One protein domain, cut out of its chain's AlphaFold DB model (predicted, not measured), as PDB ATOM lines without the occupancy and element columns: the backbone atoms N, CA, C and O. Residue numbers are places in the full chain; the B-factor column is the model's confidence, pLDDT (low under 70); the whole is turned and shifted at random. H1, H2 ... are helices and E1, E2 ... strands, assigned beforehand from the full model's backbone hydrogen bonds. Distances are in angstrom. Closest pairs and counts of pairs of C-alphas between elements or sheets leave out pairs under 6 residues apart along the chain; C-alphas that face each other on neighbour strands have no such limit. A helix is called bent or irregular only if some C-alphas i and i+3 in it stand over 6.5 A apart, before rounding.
ATOM      1  N   SER A  51     130.642 147.898 133.327       60.56
ATOM      2  CA  SER A  51     130.353 146.839 132.351       60.56
ATOM      3  C   SER A  51     130.745 147.183 130.912       60.56
ATOM      4  O   SER A  51     130.952 146.265 130.127       60.56
ATOM      5  N   SER A  52     130.855 148.468 130.547       72.25
ATOM      6  CA  SER A  52     131.395 148.868 129.240       72.25
ATOM      7  C   SER A  52     132.928 148.891 129.232       72.25
ATOM      8  O   SER A  52     133.538 148.731 128.178       72.25
ATOM      9  N   LEU A  53     133.568 149.027 130.401       86.25
ATOM     10  CA  LEU A  53     135.027 149.117 130.529       86.25
ATOM     11  C   LEU A  53     135.717 147.752 130.571       86.25
ATOM     12  O   LEU A  53     136.825 147.605 130.055       86.25
ATOM     13  N   VAL A  54     135.090 146.754 131.202       92.12
ATOM     14  CA  VAL A  54     135.674 145.416 131.336       92.12
ATOM     15  C   VAL A  54     134.623 144.340 131.094       92.12
ATOM     16  O   VAL A  54     133.609 144.277 131.785       92.12
ATOM     17  N   GLU A  55     134.919 143.435 130.165       93.31
ATOM     18  CA  GLU A  55     134.153 142.207 129.954       93.31
ATOM     19  C   GLU A  55     134.878 141.038 130.631       93.31
ATOM     20  O   GLU A  55     136.088 140.869 130.455       93.31
ATOM     21  N   ILE A  56     134.164 140.228 131.417       95.75
ATOM     22  CA  ILE A  56     134.746 139.110 132.172       95.75
ATOM     23  C   ILE A  56     134.034 137.814 131.797       95.75
ATOM     24  O   ILE A  56     132.808 137.736 131.840       95.75
ATOM     25  N   LYS A  57     134.813 136.776 131.487       96.31
ATOM     26  CA  LYS A  57     134.318 135.432 131.186       96.31
ATOM     27  C   LYS A  57     135.048 134.399 132.031       96.31
ATOM     28  O   LYS A  57     136.276 134.389 132.097       96.31
ATOM     29  N   GLU A  58     134.294 133.513 132.665       97.62
ATOM     30  CA  GLU A  58     134.852 132.388 133.410       97.62
ATOM     31  C   GLU A  58     134.902 131.133 132.532       97.62
ATOM     32  O   GLU A  58     133.943 130.802 131.834       97.62
ATOM     33  N   PHE A  59     136.017 130.410 132.601       96.50
ATOM     34  CA  PHE A  59     136.187 129.104 131.976       96.50
ATOM     35  C   PHE A  59     136.455 128.053 133.052       96.50
ATOM     36  O   PHE A  59     137.383 128.194 133.851       96.50
ATOM     37  N   SER A  60     135.653 126.990 133.061       96.31
ATOM     38  CA  SER A  60     135.795 125.879 134.005       96.31
ATOM     39  C   SER A  60     136.584 124.724 133.392       96.31
ATOM     40  O   SER A  60     136.310 124.290 132.273       96.31
ATOM     41  N   PHE A  61     137.537 124.206 134.160       94.12
ATOM     42  CA  PHE A  61     138.356 123.040 133.849       94.12
ATOM     43  C   PHE A  61     138.295 122.050 135.021       94.12
ATOM     44  O   PHE A  61     138.045 122.464 136.154       94.12
ATOM     45  N   PRO A  62     138.577 120.752 134.807       92.94
ATOM     46  CA  PRO A  62     138.629 119.782 135.905       92.94
ATOM     47  C   PRO A  62     139.592 120.173 137.039       92.94
ATOM     48  O   PRO A  62     139.362 119.825 138.191       92.94
ATOM     49  N   GLN A  63     140.666 120.902 136.718       91.94
ATOM     50  CA  GLN A  63     141.707 121.325 137.657       91.94
ATOM     51  C   GLN A  63     141.417 122.672 138.341       91.94
ATOM     52  O   GLN A  63     142.147 123.050 139.256       91.94
ATOM     53  N   GLY A  64     140.395 123.418 137.905       93.56
ATOM     54  CA  GLY A  64     140.106 124.751 138.431       93.56
ATOM     55  C   GLY A  64     139.411 125.674 137.433       93.56
ATOM     56  O   GLY A  64     138.847 125.243 136.431       93.56
ATOM     57  N   LYS A  65     139.446 126.976 137.717       96.31
ATOM     58  CA  LYS A  65     138.792 128.012 136.908       96.31
ATOM     59  C   LYS A  65     139.814 129.014 136.382       96.31
ATOM     60  O   LYS A  65     140.726 129.412 137.110       96.31
ATOM     61  N   ALA A  66     139.633 129.445 135.136       97.88
ATOM     62  CA  ALA A  66     140.321 130.597 134.561       97.88
ATOM     63  C   ALA A  66     139.346 131.768 134.411       97.88
ATOM     64  O   ALA A  66     138.181 131.566 134.071       97.88
ATOM     65  N   LEU A  67     139.838 132.987 134.615       98.00
ATOM     66  CA  LEU A  67     139.082 134.219 134.388       98.00
ATOM     67  C   LEU A  67     139.712 134.976 133.227       98.00
ATOM     68  O   LEU A  67     140.841 135.456 133.344       98.00
ATOM     69  N   ALA A  68     138.997 135.072 132.115       97.88
ATOM     70  CA  ALA A  68     139.361 135.945 131.015       97.88
ATOM     71  C   ALA A  68     138.748 137.329 131.215       97.88
ATOM     72  O   ALA A  68     137.598 137.453 131.625       97.88
ATOM     73  N   MET A  69     139.529 138.354 130.910       97.69
ATOM     74  CA  MET A  69     139.154 139.755 130.993       97.69
ATOM     75  C   MET A  69     139.520 140.429 129.674       97.69
ATOM     76  O   MET A  69     140.656 140.289 129.210       97.69
ATOM     77  N   LYS A  70     138.569 141.152 129.092       96.19
ATOM     78  CA  LYS A  70     138.781 142.113 128.011       96.19
ATOM     79  C   LYS A  70     138.678 143.502 128.618       96.19
ATOM     80  O   LYS A  70     137.690 143.808 129.275       96.19
ATOM     81  N   ILE A  71     139.696 144.319 128.408       94.88
ATOM     82  CA  ILE A  71     139.742 145.708 128.860       94.88
ATOM     83  C   ILE A  71     139.458 146.572 127.638       94.88
ATOM     84  O   ILE A  71     140.211 146.507 126.663       94.88
ATOM     85  N   ASN A  72     138.382 147.349 127.685       92.31
ATOM     86  CA  ASN A  72     138.011 148.296 126.641       92.31
ATOM     87  C   ASN A  72     138.511 149.703 127.010       92.31
ATOM     88  O   ASN A  72     138.608 150.060 128.185       92.31
ATOM     89  N   GLY A  73     138.864 150.478 125.994       87.06
ATOM     90  CA  GLY A  73     139.221 151.886 126.073       87.06
ATOM     91  C   GLY A  73     138.044 152.768 125.681       87.06
ATOM     92  O   GLY A  73     136.889 152.348 125.738       87.06
ATOM     93  N   ALA A  74     138.350 154.000 125.278       83.25
ATOM     94  CA  ALA A  74     137.358 154.850 124.635       83.25
ATOM     95  C   ALA A  74     136.918 154.226 123.298       83.25
ATOM     96  O   ALA A  74     137.683 153.496 122.666       83.25
ATOM     97  N   ASP A  75     135.682 154.511 122.887       81.62
ATOM     98  CA  ASP A  75     135.152 154.149 121.566       81.62
ATOM     99  C   ASP A  75     135.216 152.642 121.231       81.62
ATOM    100  O   ASP A  75     135.444 152.255 120.086       81.62
ATOM    101  N   ASP A  76     135.026 151.780 122.239       76.00
ATOM    102  CA  ASP A  76     135.055 150.308 122.134       76.00
ATOM    103  C   ASP A  76     136.393 149.703 121.651       76.00
ATOM    104  O   ASP A  76     136.472 148.509 121.323       76.00
ATOM    105  N   GLU A  77     137.485 150.476 121.665       86.50
ATOM    106  CA  GLU A  77     138.823 149.953 121.381       86.50
ATOM    107  C   GLU A  77     139.234 148.929 122.447       86.50
ATOM    108  O   GLU A  77     139.062 149.138 123.644       86.50
ATOM    109  N   THR A  78     139.822 147.798 122.050       91.44
ATOM    110  CA  THR A  78     140.327 146.829 123.032       91.44
ATOM    111  C   THR A  78     141.742 147.184 123.483       91.44
ATOM    112  O   THR A  78     142.705 146.977 122.745       91.44
ATOM    113  N   LEU A  79     141.885 147.621 124.734       93.62
ATOM    114  CA  LEU A  79     143.175 147.925 125.359       93.62
ATOM    115  C   LEU A  79     143.939 146.677 125.792       93.62
ATOM    116  O   LEU A  79     145.167 146.709 125.878       93.62
ATOM    117  N   GLY A  80     143.260 145.566 126.069       95.56
ATOM    118  CA  GLY A  80     143.978 144.347 126.407       95.56
ATOM    119  C   GLY A  80     143.119 143.140 126.727       95.56
ATOM    120  O   GLY A  80     141.941 143.244 127.049       95.56
ATOM    121  N   TYR A  81     143.768 141.981 126.676       97.94
ATOM    122  CA  TYR A  81     143.217 140.714 127.124       97.94
ATOM    123  C   TYR A  81     144.119 140.099 128.184       97.94
ATOM    124  O   TYR A  81     145.343 140.061 128.019       97.94
ATOM    125  N   VAL A  82     143.503 139.570 129.235       98.12
ATOM    126  CA  VAL A  82     144.180 138.832 130.302       98.12
ATOM    127  C   VAL A  82     143.387 137.569 130.606       98.12
ATOM    128  O   VAL A  82     142.186 137.644 130.825       98.12
ATOM    129  N   VAL A  83     144.043 136.414 130.672       98.38
ATOM    130  CA  VAL A  83     143.460 135.161 131.171       98.38
ATOM    131  C   VAL A  83     144.186 134.768 132.446       98.38
ATOM    132  O   VAL A  83     145.295 134.234 132.408       98.38
ATOM    133  N   ARG A  84     143.578 135.052 133.596       98.25
ATOM    134  CA  ARG A  84     144.131 134.722 134.909       98.25
ATOM    135  C   ARG A  84     143.866 133.259 135.247       98.25
ATOM    136  O   ARG A  84     142.729 132.797 135.184       98.25
ATOM    137  N   CYS A  85     144.910 132.577 135.704       97.88
ATOM    138  CA  CYS A  85     144.896 131.207 136.209       97.88
ATOM    139  C   CYS A  85     145.448 131.171 137.655       97.88
ATOM    140  O   CYS A  85     146.020 132.165 138.126       97.88
ATOM    141  N   PRO A  86     145.296 130.062 138.397       96.81
ATOM    142  CA  PRO A  86     145.847 129.923 139.747       96.81
ATOM    143  C   PRO A  86     147.361 130.167 139.849       96.81
ATOM    144  O   PRO A  86     147.790 130.890 140.747       96.81
ATOM    145  N   LYS A  87     148.162 129.626 138.919       97.62
ATOM    146  CA  LYS A  87     149.640 129.688 138.959       97.62
ATOM    147  C   LYS A  87     150.257 130.753 138.051       97.62
ATOM    148  O   LYS A  87     151.477 130.896 138.027       97.62
ATOM    149  N   GLY A  88     149.451 131.501 137.299       97.81
ATOM    150  CA  GLY A  88     149.948 132.522 136.379       97.81
ATOM    151  C   GLY A  88     148.856 133.169 135.539       97.81
ATOM    152  O   GLY A  88     147.674 133.067 135.860       97.81
ATOM    153  N   ALA A  89     149.238 133.839 134.456       98.44
ATOM    154  CA  ALA A  89     148.285 134.423 133.515       98.44
ATOM    155  C   ALA A  89     148.781 134.385 132.065       98.44
ATOM    156  O   ALA A  89     149.982 134.352 131.801       98.44
ATOM    157  N   LEU A  90     147.844 134.435 131.124       98.56
ATOM    158  CA  LEU A  90     148.121 134.750 129.726       98.56
ATOM    159  C   LEU A  90     147.756 136.208 129.468       98.56
ATOM    160  O   LEU A  90     146.727 136.670 129.957       98.56
ATOM    161  N   VAL A  91     148.576 136.931 128.714       98.44
ATOM    162  CA  VAL A  91     148.351 138.350 128.399       98.44
ATOM    163  C   VAL A  91     148.531 138.605 126.907       98.44
ATOM    164  O   VAL A  91     149.339 137.940 126.263       98.44
ATOM    165  N   CYS A  92     147.782 139.544 126.330       97.44
ATOM    166  CA  CYS A  92     147.992 139.928 124.932       97.44
ATOM    167  C   CYS A  92     149.269 140.765 124.740       97.44
ATOM    168  O   CYS A  92     149.972 141.112 125.689       97.44
ATOM    169  N   MET A  93     149.546 141.126 123.485       96.00
ATOM    170  CA  MET A  93     150.724 141.910 123.098       96.00
ATOM    171  C   MET A  93     150.810 143.315 123.710       96.00
ATOM    172  O   MET A  93     151.894 143.882 123.741       96.00
ATOM    173  N   ASN A  94     149.707 143.853 124.240       95.62
ATOM    174  CA  ASN A  94     149.693 145.174 124.878       95.62
ATOM    175  C   ASN A  94     150.353 145.166 126.270       95.62
ATOM    176  O   ASN A  94     150.563 146.221 126.861       95.62
ATOM    177  N   PHE A  95     150.703 143.986 126.793       96.56
ATOM    178  CA  PHE A  95     151.437 143.831 128.045       96.56
ATOM    179  C   PHE A  95     152.899 143.451 127.780       96.56
ATOM    180  O   PHE A  95     153.187 142.491 127.057       96.56
ATOM    181  N   ASP A  96     153.824 144.156 128.438       97.06
ATOM    182  CA  ASP A  96     155.246 143.809 128.432       97.06
ATOM    183  C   ASP A  96     155.503 142.594 129.337       97.06
ATOM    184  O   ASP A  96     155.697 142.685 130.556       97.06
ATOM    185  N   VAL A  97     155.513 141.424 128.705       97.25
ATOM    186  CA  VAL A  97     155.724 140.138 129.369       97.25
ATOM    187  C   VAL A  97     157.119 140.024 129.999       97.25
ATOM    188  O   VAL A  97     157.268 139.366 131.032       97.25
ATOM    189  N   LYS A  98     158.138 140.692 129.438       96.69
ATOM    190  CA  LYS A  98     159.512 140.677 129.968       96.69
ATOM    191  C   LYS A  98     159.598 141.518 131.231       96.69
ATOM    192  O   LYS A  98     160.155 141.060 132.232       96.69
ATOM    193  N   PHE A  99     158.989 142.701 131.223       97.88
ATOM    194  CA  PHE A  99     158.877 143.530 132.416       97.88
ATOM    195  C   PHE A  99     158.105 142.805 133.524       97.88
ATOM    196  O   PHE A  99     158.600 142.716 134.649       97.88
ATOM    197  N   MET A 100     156.947 142.210 133.223       98.06
ATOM    198  CA  MET A 100     156.176 141.438 134.208       98.06
ATOM    199  C   MET A 100     156.983 140.266 134.786       98.06
ATOM    200  O   MET A 100     157.004 140.076 136.006       98.06
ATOM    201  N   ALA A 101     157.700 139.525 133.940       97.06
ATOM    202  CA  ALA A 101     158.582 138.447 134.378       97.06
ATOM    203  C   ALA A 101     159.724 138.953 135.275       97.06
ATOM    204  O   ALA A 101     160.014 138.327 136.293       97.06
ATOM    205  N   SER A 102     160.310 140.121 134.976       97.38
ATOM    206  CA  SER A 102     161.334 140.755 135.828       97.38
ATOM    207  C   SER A 102     160.822 141.099 137.235       97.38
ATOM    208  O   SER A 102     161.602 141.206 138.178       97.38
ATOM    209  N   LYS A 103     159.498 141.232 137.401       97.56
ATOM    210  CA  LYS A 103     158.818 141.423 138.693       97.56
ATOM    211  C   LYS A 103     158.363 140.106 139.334       97.56
ATOM    212  O   LYS A 103     157.531 140.121 140.241       97.56
ATOM    213  N   GLY A 104     158.865 138.970 138.849       96.38
ATOM    214  CA  GLY A 104     158.546 137.640 139.362       96.38
ATOM    215  C   GLY A 104     157.139 137.156 139.014       96.38
ATOM    216  O   GLY A 104     156.623 136.262 139.681       96.38
ATOM    217  N   LYS A 105     156.476 137.746 138.008       97.81
ATOM    218  CA  LYS A 105     155.152 137.283 137.576       97.81
ATOM    219  C   LYS A 105     155.288 136.100 136.623       97.81
ATOM    220  O   LYS A 105     156.011 136.165 135.632       97.81
ATOM    221  N   THR A 106     154.528 135.042 136.890       98.44
ATOM    222  CA  THR A 106     154.360 133.920 135.965       98.44
ATOM    223  C   THR A 106     153.334 134.299 134.908       98.44
ATOM    224  O   THR A 106     152.127 134.206 135.132       98.44
ATOM    225  N   VAL A 107     153.815 134.761 133.761       98.31
ATOM    226  CA  VAL A 107     152.971 135.156 132.633       98.31
ATOM    227  C   VAL A 107     153.484 134.555 131.336       98.31
ATOM    228  O   VAL A 107     154.668 134.261 131.241       98.31
ATOM    229  N   ALA A 108     152.612 134.385 130.350       98.50
ATOM    230  CA  ALA A 108     152.990 134.114 128.966       98.50
ATOM    231  C   ALA A 108     152.187 135.017 128.024       98.50
ATOM    232  O   ALA A 108     151.056 135.398 128.333       98.50
ATOM    233  N   GLN A 109     152.777 135.379 126.889       98.56
ATOM    234  CA  GLN A 109     152.137 136.264 125.925       98.56
ATOM    235  C   GLN A 109     151.392 135.452 124.865       98.56
ATOM    236  O   GLN A 109     151.952 134.513 124.293       98.56
ATOM    237  N   ILE A 110     150.156 135.844 124.577       98.31
ATOM    238  CA  ILE A 110     149.322 135.283 123.515       98.31
ATOM    239  C   ILE A 110     149.100 136.293 122.385       98.31
ATOM    240  O   ILE A 110     149.077 137.508 122.596       98.31
ATOM    241  N   TRP A 111     148.921 135.779 121.174       95.75
ATOM    242  CA  TRP A 111     148.630 136.553 119.963       95.75
ATOM    243  C   TRP A 111     147.519 135.898 119.135       95.75
ATOM    244  O   TRP A 111     147.032 134.821 119.483       95.75
ATOM    245  N   ALA A 112     147.146 136.551 118.028       91.69
ATOM    246  CA  ALA A 112     146.127 136.073 117.094       91.69
ATOM    247  C   ALA A 112     144.784 135.765 117.784       91.69
ATOM    248  O   ALA A 112     144.188 134.720 117.555       91.69
ATOM    249  N   ILE A 113     144.328 136.673 118.656       94.94
ATOM    250  CA  ILE A 113     143.069 136.537 119.397       94.94
ATOM    251  C   ILE A 113     141.910 136.813 118.423       94.94
ATOM    252  O   ILE A 113     141.731 137.968 118.036       94.94
ATOM    253  N   PRO A 114     141.104 135.808 118.023       89.31
ATOM    254  CA  PRO A 114     140.072 135.984 116.991       89.31
ATOM    255  C   PRO A 114     138.821 136.735 117.475       89.31
ATOM    256  O   PRO A 114     137.860 136.880 116.720       89.31
ATOM    257  N   GLY A 115     138.793 137.093 118.759       93.06
ATOM    258  CA  GLY A 115     137.666 137.659 119.496       93.06
ATOM    259  C   GLY A 115     137.654 137.142 120.936       93.06
ATOM    260  O   GLY A 115     138.234 136.093 121.224       93.06
ATOM    261  N   PHE A 116     136.991 137.862 121.841       94.81
ATOM    262  CA  PHE A 116     136.988 137.516 123.266       94.81
ATOM    263  C   PHE A 116     136.364 136.142 123.550       94.81
ATOM    264  O   PHE A 116     136.903 135.358 124.329       94.81
ATOM    265  N   ASP A 117     135.300 135.782 122.829       94.81
ATOM    266  CA  ASP A 117     134.659 134.471 122.966       94.81
ATOM    267  C   ASP A 117     135.564 133.291 122.617       94.81
ATOM    268  O   ASP A 117     135.400 132.205 123.176       94.81
ATOM    269  N   ARG A 118     136.527 133.530 121.724       96.12
ATOM    270  CA  ARG A 118     137.493 132.557 121.211       96.12
ATOM    271  C   ARG A 118     138.900 132.811 121.747       96.12
ATOM    272  O   ARG A 118     139.888 132.413 121.139       96.12
ATOM    273  N   ILE A 119     139.019 133.465 122.903       97.38
ATOM    274  CA  ILE A 119     140.321 133.784 123.504       97.38
ATOM    275  C   ILE A 119     141.167 132.537 123.802       97.38
ATOM    276  O   ILE A 119     142.392 132.601 123.751       97.38
ATOM    277  N   LEU A 120     140.532 131.393 124.069       97.75
ATOM    278  CA  LEU A 120     141.228 130.127 124.313       97.75
ATOM    279  C   LEU A 120     141.840 129.501 123.045       97.75
ATOM    280  O   LEU A 120     142.702 128.629 123.175       97.75
ATOM    281  N   ASP A 121     141.456 129.981 121.860       98.00
ATOM    282  CA  ASP A 121     142.010 129.562 120.565       98.00
ATOM    283  C   ASP A 121     143.243 130.393 120.169       98.00
ATOM    284  O   ASP A 121     143.918 130.085 119.187       98.00
ATOM    285  N   ALA A 122     143.553 131.451 120.929       98.06
ATOM    286  CA  ALA A 122     144.752 132.254 120.729       98.06
ATOM    287  C   ALA A 122     146.018 131.402 120.884       98.06
ATOM    288  O   ALA A 122     146.015 130.365 121.544       98.06
ATOM    289  N   VAL A 123     147.129 131.859 120.313       98.31
ATOM    290  CA  VAL A 123     148.384 131.092 120.309       98.31
ATOM    291  C   VAL A 123     149.399 131.735 121.249       98.31
ATOM    292  O   VAL A 123     149.507 132.956 121.328       98.31
ATOM    293  N   VAL A 124     150.166 130.927 121.970       98.44
ATOM    294  CA  VAL A 124     151.269 131.395 122.811       98.44
ATOM    295  C   VAL A 124     152.454 131.787 121.933       98.44
ATOM    296  O   VAL A 124     152.952 130.980 121.146       98.44
ATOM    297  N   LYS A 125     152.933 133.019 122.096       97.62
ATOM    298  CA  LYS A 125     154.066 133.575 121.349       97.62
ATOM    299  C   LYS A 125     155.330 133.641 122.198       97.62
ATOM    300  O   LYS A 125     156.353 133.080 121.817       97.62
ATOM    301  N   GLU A 126     155.255 134.296 123.353       97.69
ATOM    302  CA  GLU A 126     156.404 134.495 124.240       97.69
ATOM    303  C   GLU A 126     156.186 133.806 125.584       97.69
ATOM    304  O   GLU A 126     155.119 133.914 126.193       97.69
ATOM    305  N   VAL A 127     157.215 133.103 126.059       98.50
ATOM    306  CA  VAL A 127     157.157 132.318 127.296       98.50
ATOM    307  C   VAL A 127     158.374 132.629 128.171       98.50
ATOM    308  O   VAL A 127     159.456 132.095 127.931       98.50
ATOM    309  N   PRO A 128     158.214 133.472 129.201       98.06
ATOM    310  CA  PRO A 128     159.187 133.626 130.272       98.06
ATOM    311  C   PRO A 128     159.505 132.316 130.998       98.06
ATOM    312  O   PRO A 128     158.678 131.404 131.088       98.06
ATOM    313  N   GLU A 129     160.686 132.265 131.613       98.12
ATOM    314  CA  GLU A 129     161.218 131.074 132.284       98.12
ATOM    315  C   GLU A 129     160.260 130.487 133.337       98.12
ATOM    316  O   GLU A 129     160.073 129.274 133.398       98.12
ATOM    317  N   ALA A 130     159.598 131.333 134.135       98.00
ATOM    318  CA  ALA A 130     158.655 130.886 135.162       98.00
ATOM    319  C   ALA A 130     157.459 130.113 134.573       98.00
ATOM    320  O   ALA A 130     157.088 129.061 135.092       98.00
ATOM    321  N   ALA A 131     156.889 130.584 133.460       98.31
ATOM    322  CA  ALA A 131     155.813 129.878 132.765       98.31
ATOM    323  C   ALA A 131     156.337 128.619 132.049       98.31
ATOM    324  O   ALA A 131     155.675 127.577 132.048       98.31
ATOM    325  N   ALA A 132     157.559 128.671 131.507       98.38
ATOM    326  CA  ALA A 132     158.204 127.515 130.888       98.38
ATOM    327  C   ALA A 132     158.435 126.369 131.892       98.38
ATOM    328  O   ALA A 132     158.219 125.202 131.544       98.38
ATOM    329  N   LYS A 133     158.794 126.677 133.145       98.44
ATOM    330  CA  LYS A 133     158.933 125.689 134.235       98.44
ATOM    331  C   LYS A 133     157.628 124.952 134.546       98.44
ATOM    332  O   LYS A 133     157.673 123.788 134.927       98.44
ATOM    333  N   LEU A 134     156.479 125.587 134.317       98.06
ATOM    334  CA  LEU A 134     155.156 124.966 134.457       98.06
ATOM    335  C   LEU A 134     154.721 124.165 133.217       98.06
ATOM    336  O   LEU A 134     153.666 123.538 133.214       98.06
ATOM    337  N   GLY A 135     155.535 124.150 132.161       98.31
ATOM    338  CA  GLY A 135     155.269 123.375 130.950       98.31
ATOM    339  C   GLY A 135     154.606 124.160 129.819       98.31
ATOM    340  O   GLY A 135     154.264 123.548 128.810       98.31
ATOM    341  N   VAL A 136     154.453 125.483 129.939       98.62
ATOM    342  CA  VAL A 136     153.996 126.335 128.826       98.62
ATOM    343  C   VAL A 136     155.086 126.402 127.755       98.62
ATOM    344  O   VAL A 136     156.277 126.470 128.075       98.62
ATOM    345  N   ARG A 137     154.709 126.357 126.477       98.50
ATOM    346  CA  ARG A 137     155.629 126.437 125.332       98.50
ATOM    347  C   ARG A 137     155.068 127.372 124.255       98.50
ATOM    348  O   ARG A 137     153.849 127.512 124.169       98.50
ATOM    349  N   PRO A 138     155.932 127.991 123.429       98.25
ATOM    350  CA  PRO A 138     155.488 128.682 122.222       98.25
ATOM    351  C   PRO A 138     154.680 127.754 121.308       98.25
ATOM    352  O   PRO A 138     154.867 126.537 121.341       98.25
ATOM    353  N   ALA A 139     153.804 128.341 120.494       97.88
ATOM    354  CA  ALA A 139     152.892 127.660 119.572       97.88
ATOM    355  C   ALA A 139     151.791 126.788 120.215       97.88
ATOM    356  O   ALA A 139     150.933 126.295 119.489       97.88
ATOM    357  N   MET A 140     151.747 126.648 121.545       98.25
ATOM    358  CA  MET A 140     150.576 126.091 122.236       98.25
ATOM    359  C   MET A 140     149.361 127.001 122.060       98.25
ATOM    360  O   MET A 140     149.493 128.226 121.997       98.25
ATOM    361  N   THR A 141     148.172 126.419 122.061       98.38
ATOM    362  CA  THR A 141     146.928 127.177 122.219       98.38
ATOM    363  C   THR A 141     146.827 127.757 123.632       98.38
ATOM    364  O   THR A 141     147.385 127.223 124.599       98.38
ATOM    365  N   ALA A 142     146.071 128.841 123.791       98.12
ATOM    366  CA  ALA A 142     145.804 129.440 125.088       98.12
ATOM    367  C   ALA A 142     145.099 128.437 126.010       98.12
ATOM    368  O   ALA A 142     145.438 128.362 127.188       98.12
ATOM    369  N   LYS A 143     144.210 127.587 125.480       98.19
ATOM    370  CA  LYS A 143     143.599 126.478 126.229       98.19
ATOM    371  C   LYS A 143     144.634 125.526 126.840       98.19
ATOM    372  O   LYS A 143     144.545 125.206 128.024       98.19
ATOM    373  N   GLU A 144     145.610 125.073 126.057       98.38
ATOM    374  CA  GLU A 144     146.668 124.179 126.547       98.38
ATOM    375  C   GLU A 144     147.541 124.866 127.594       98.38
ATOM    376  O   GLU A 144     147.854 124.275 128.627       98.38
ATOM    377  N   ALA A 145     147.900 126.128 127.360       98.44
ATOM    378  CA  ALA A 145     148.697 126.903 128.298       98.44
ATOM    379  C   ALA A 145     147.954 127.160 129.618       98.44
ATOM    380  O   ALA A 145     148.551 127.032 130.685       98.44
ATOM    381  N   VAL A 146     146.646 127.434 129.565       98.31
ATOM    382  CA  VAL A 146     145.783 127.556 130.748       98.31
ATOM    383  C   VAL A 146     145.857 126.287 131.598       98.31
ATOM    384  O   VAL A 146     146.086 126.390 132.796       98.31
ATOM    385  N   LEU A 147     145.777 125.094 130.994       98.19
ATOM    386  CA  LEU A 147     145.890 123.822 131.725       98.19
ATOM    387  C   LEU A 147     147.243 123.637 132.430       98.19
ATOM    388  O   LEU A 147     147.306 122.972 133.461       98.19
ATOM    389  N   LYS A 148     148.327 124.214 131.898       98.25
ATOM    390  CA  LYS A 148     149.652 124.213 132.550       98.25
ATOM    391  C   LYS A 148     149.748 125.217 133.702       98.25
ATOM    392  O   LYS A 148     150.557 125.037 134.607       98.25
ATOM    393  N   LEU A 149     148.931 126.269 133.663       97.62
ATOM    394  CA  LEU A 149     148.888 127.348 134.651       97.62
ATOM    395  C   LEU A 149     147.799 127.150 135.728       97.62
ATOM    396  O   LEU A 149     147.619 128.038 136.568       97.62
ATOM    397  N   MET A 150     147.095 126.012 135.716       95.25
ATOM    398  CA  MET A 150     146.207 125.549 136.794       95.25
ATOM    399  C   MET A 150     146.996 125.001 137.975       95.25
ATOM    400  O   MET A 150     147.952 124.222 137.753       95.25
TER     401      MET A 150
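Overview. This is residues 51 to 150 of the 150 residues of an uncharacterized protein of Armatimonadetes bacterium CG_4_8_14_3_um_filter_66_20 (UniProt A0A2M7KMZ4). A strongly twisted sheet of six strands curls round helix H4, and the short helix H2 packs beside H4 on the same face, over the long strands E1 to E3. H1 covers part of the opposite face at E5, and H3 sits by E5 near one end of the domain. The 100 printed residues hold six named strands and four named helices, in the order E1 E2 E3 E4 H1 E5 H2 E6 H3 H4; the class is mixed, helices and strands. The sheet is mixed, in the order E1, E2, E3, E4, E5, E6, with E4 and E5 parallel. The whole is compact, with a radius of gyration of the C-alphas of 12.6 A and spans of 39 by 31 by 22 A.

Along the chain. E1 is residues 54 to 61, 22.7 A long, from C-alpha 54 at (135.674, 145.416, 131.336). E2 is residues 64 to 72, 26.4 A, and E3 is residues 78 to 84, 17.4 A. E4 is residues 89 to 91, H1 residues 97 to 102, and E5 residues 107 to 111, 13.5 A, from C-alpha 107 at (152.971, 135.156, 132.633). H2 is residues 116 to 121, E6 residues 123 to 126, and H3 residues 129 to 133. H4 is residues 142 to 148, 9.9 A, ending at C-alpha 148 at (149.652, 124.213, 132.550). H2 is irregular: C-alphas 117 and 120 are 8.0 A apart.

Arrangement. E1 to E4 form a meander, each strand the antiparallel neighbour of the one before. N 57 and O 68 of the hairpin E1 and E2 are 2.9 A apart, N 69 and O 82 of E2 and E3 2.8 A, and N 83 and O 90 of E3 and E4 2.8 A, within hydrogen-bond range. E4, H1 and E5 are a strand-helix-strand unit, two parallel neighbour strands with a helix between, and its crossover is right-handed; N 91 and O 108 are 2.9 A apart. E5 and E6 are antiparallel, with N 109 and O 126 at 2.8 A. H2 and H4 touch, closest at the C-alphas of Leu 120 and Ala 142, 4.7 A, at a steep tilt of 61 degrees, the same way. H1 and H2 lie on opposite faces of the sheet, H1 at a height of 7.3 A over the sheet. H3 only grazes the sheet with residues 129 to 132. Every O i to N i+4 pair is within range in H1, H3 and H4; in H2 0 of 2 are, and 2 of 3 O i to N i+3 pairs.

Size, cuts and confidence. The C-alphas of Asp 75 and Lys 133, the two farthest apart, are 39.2 A apart. The printed part has no cut and no long link. Mean pLDDT of the printed part is 95.4, and residue 51 is under 70.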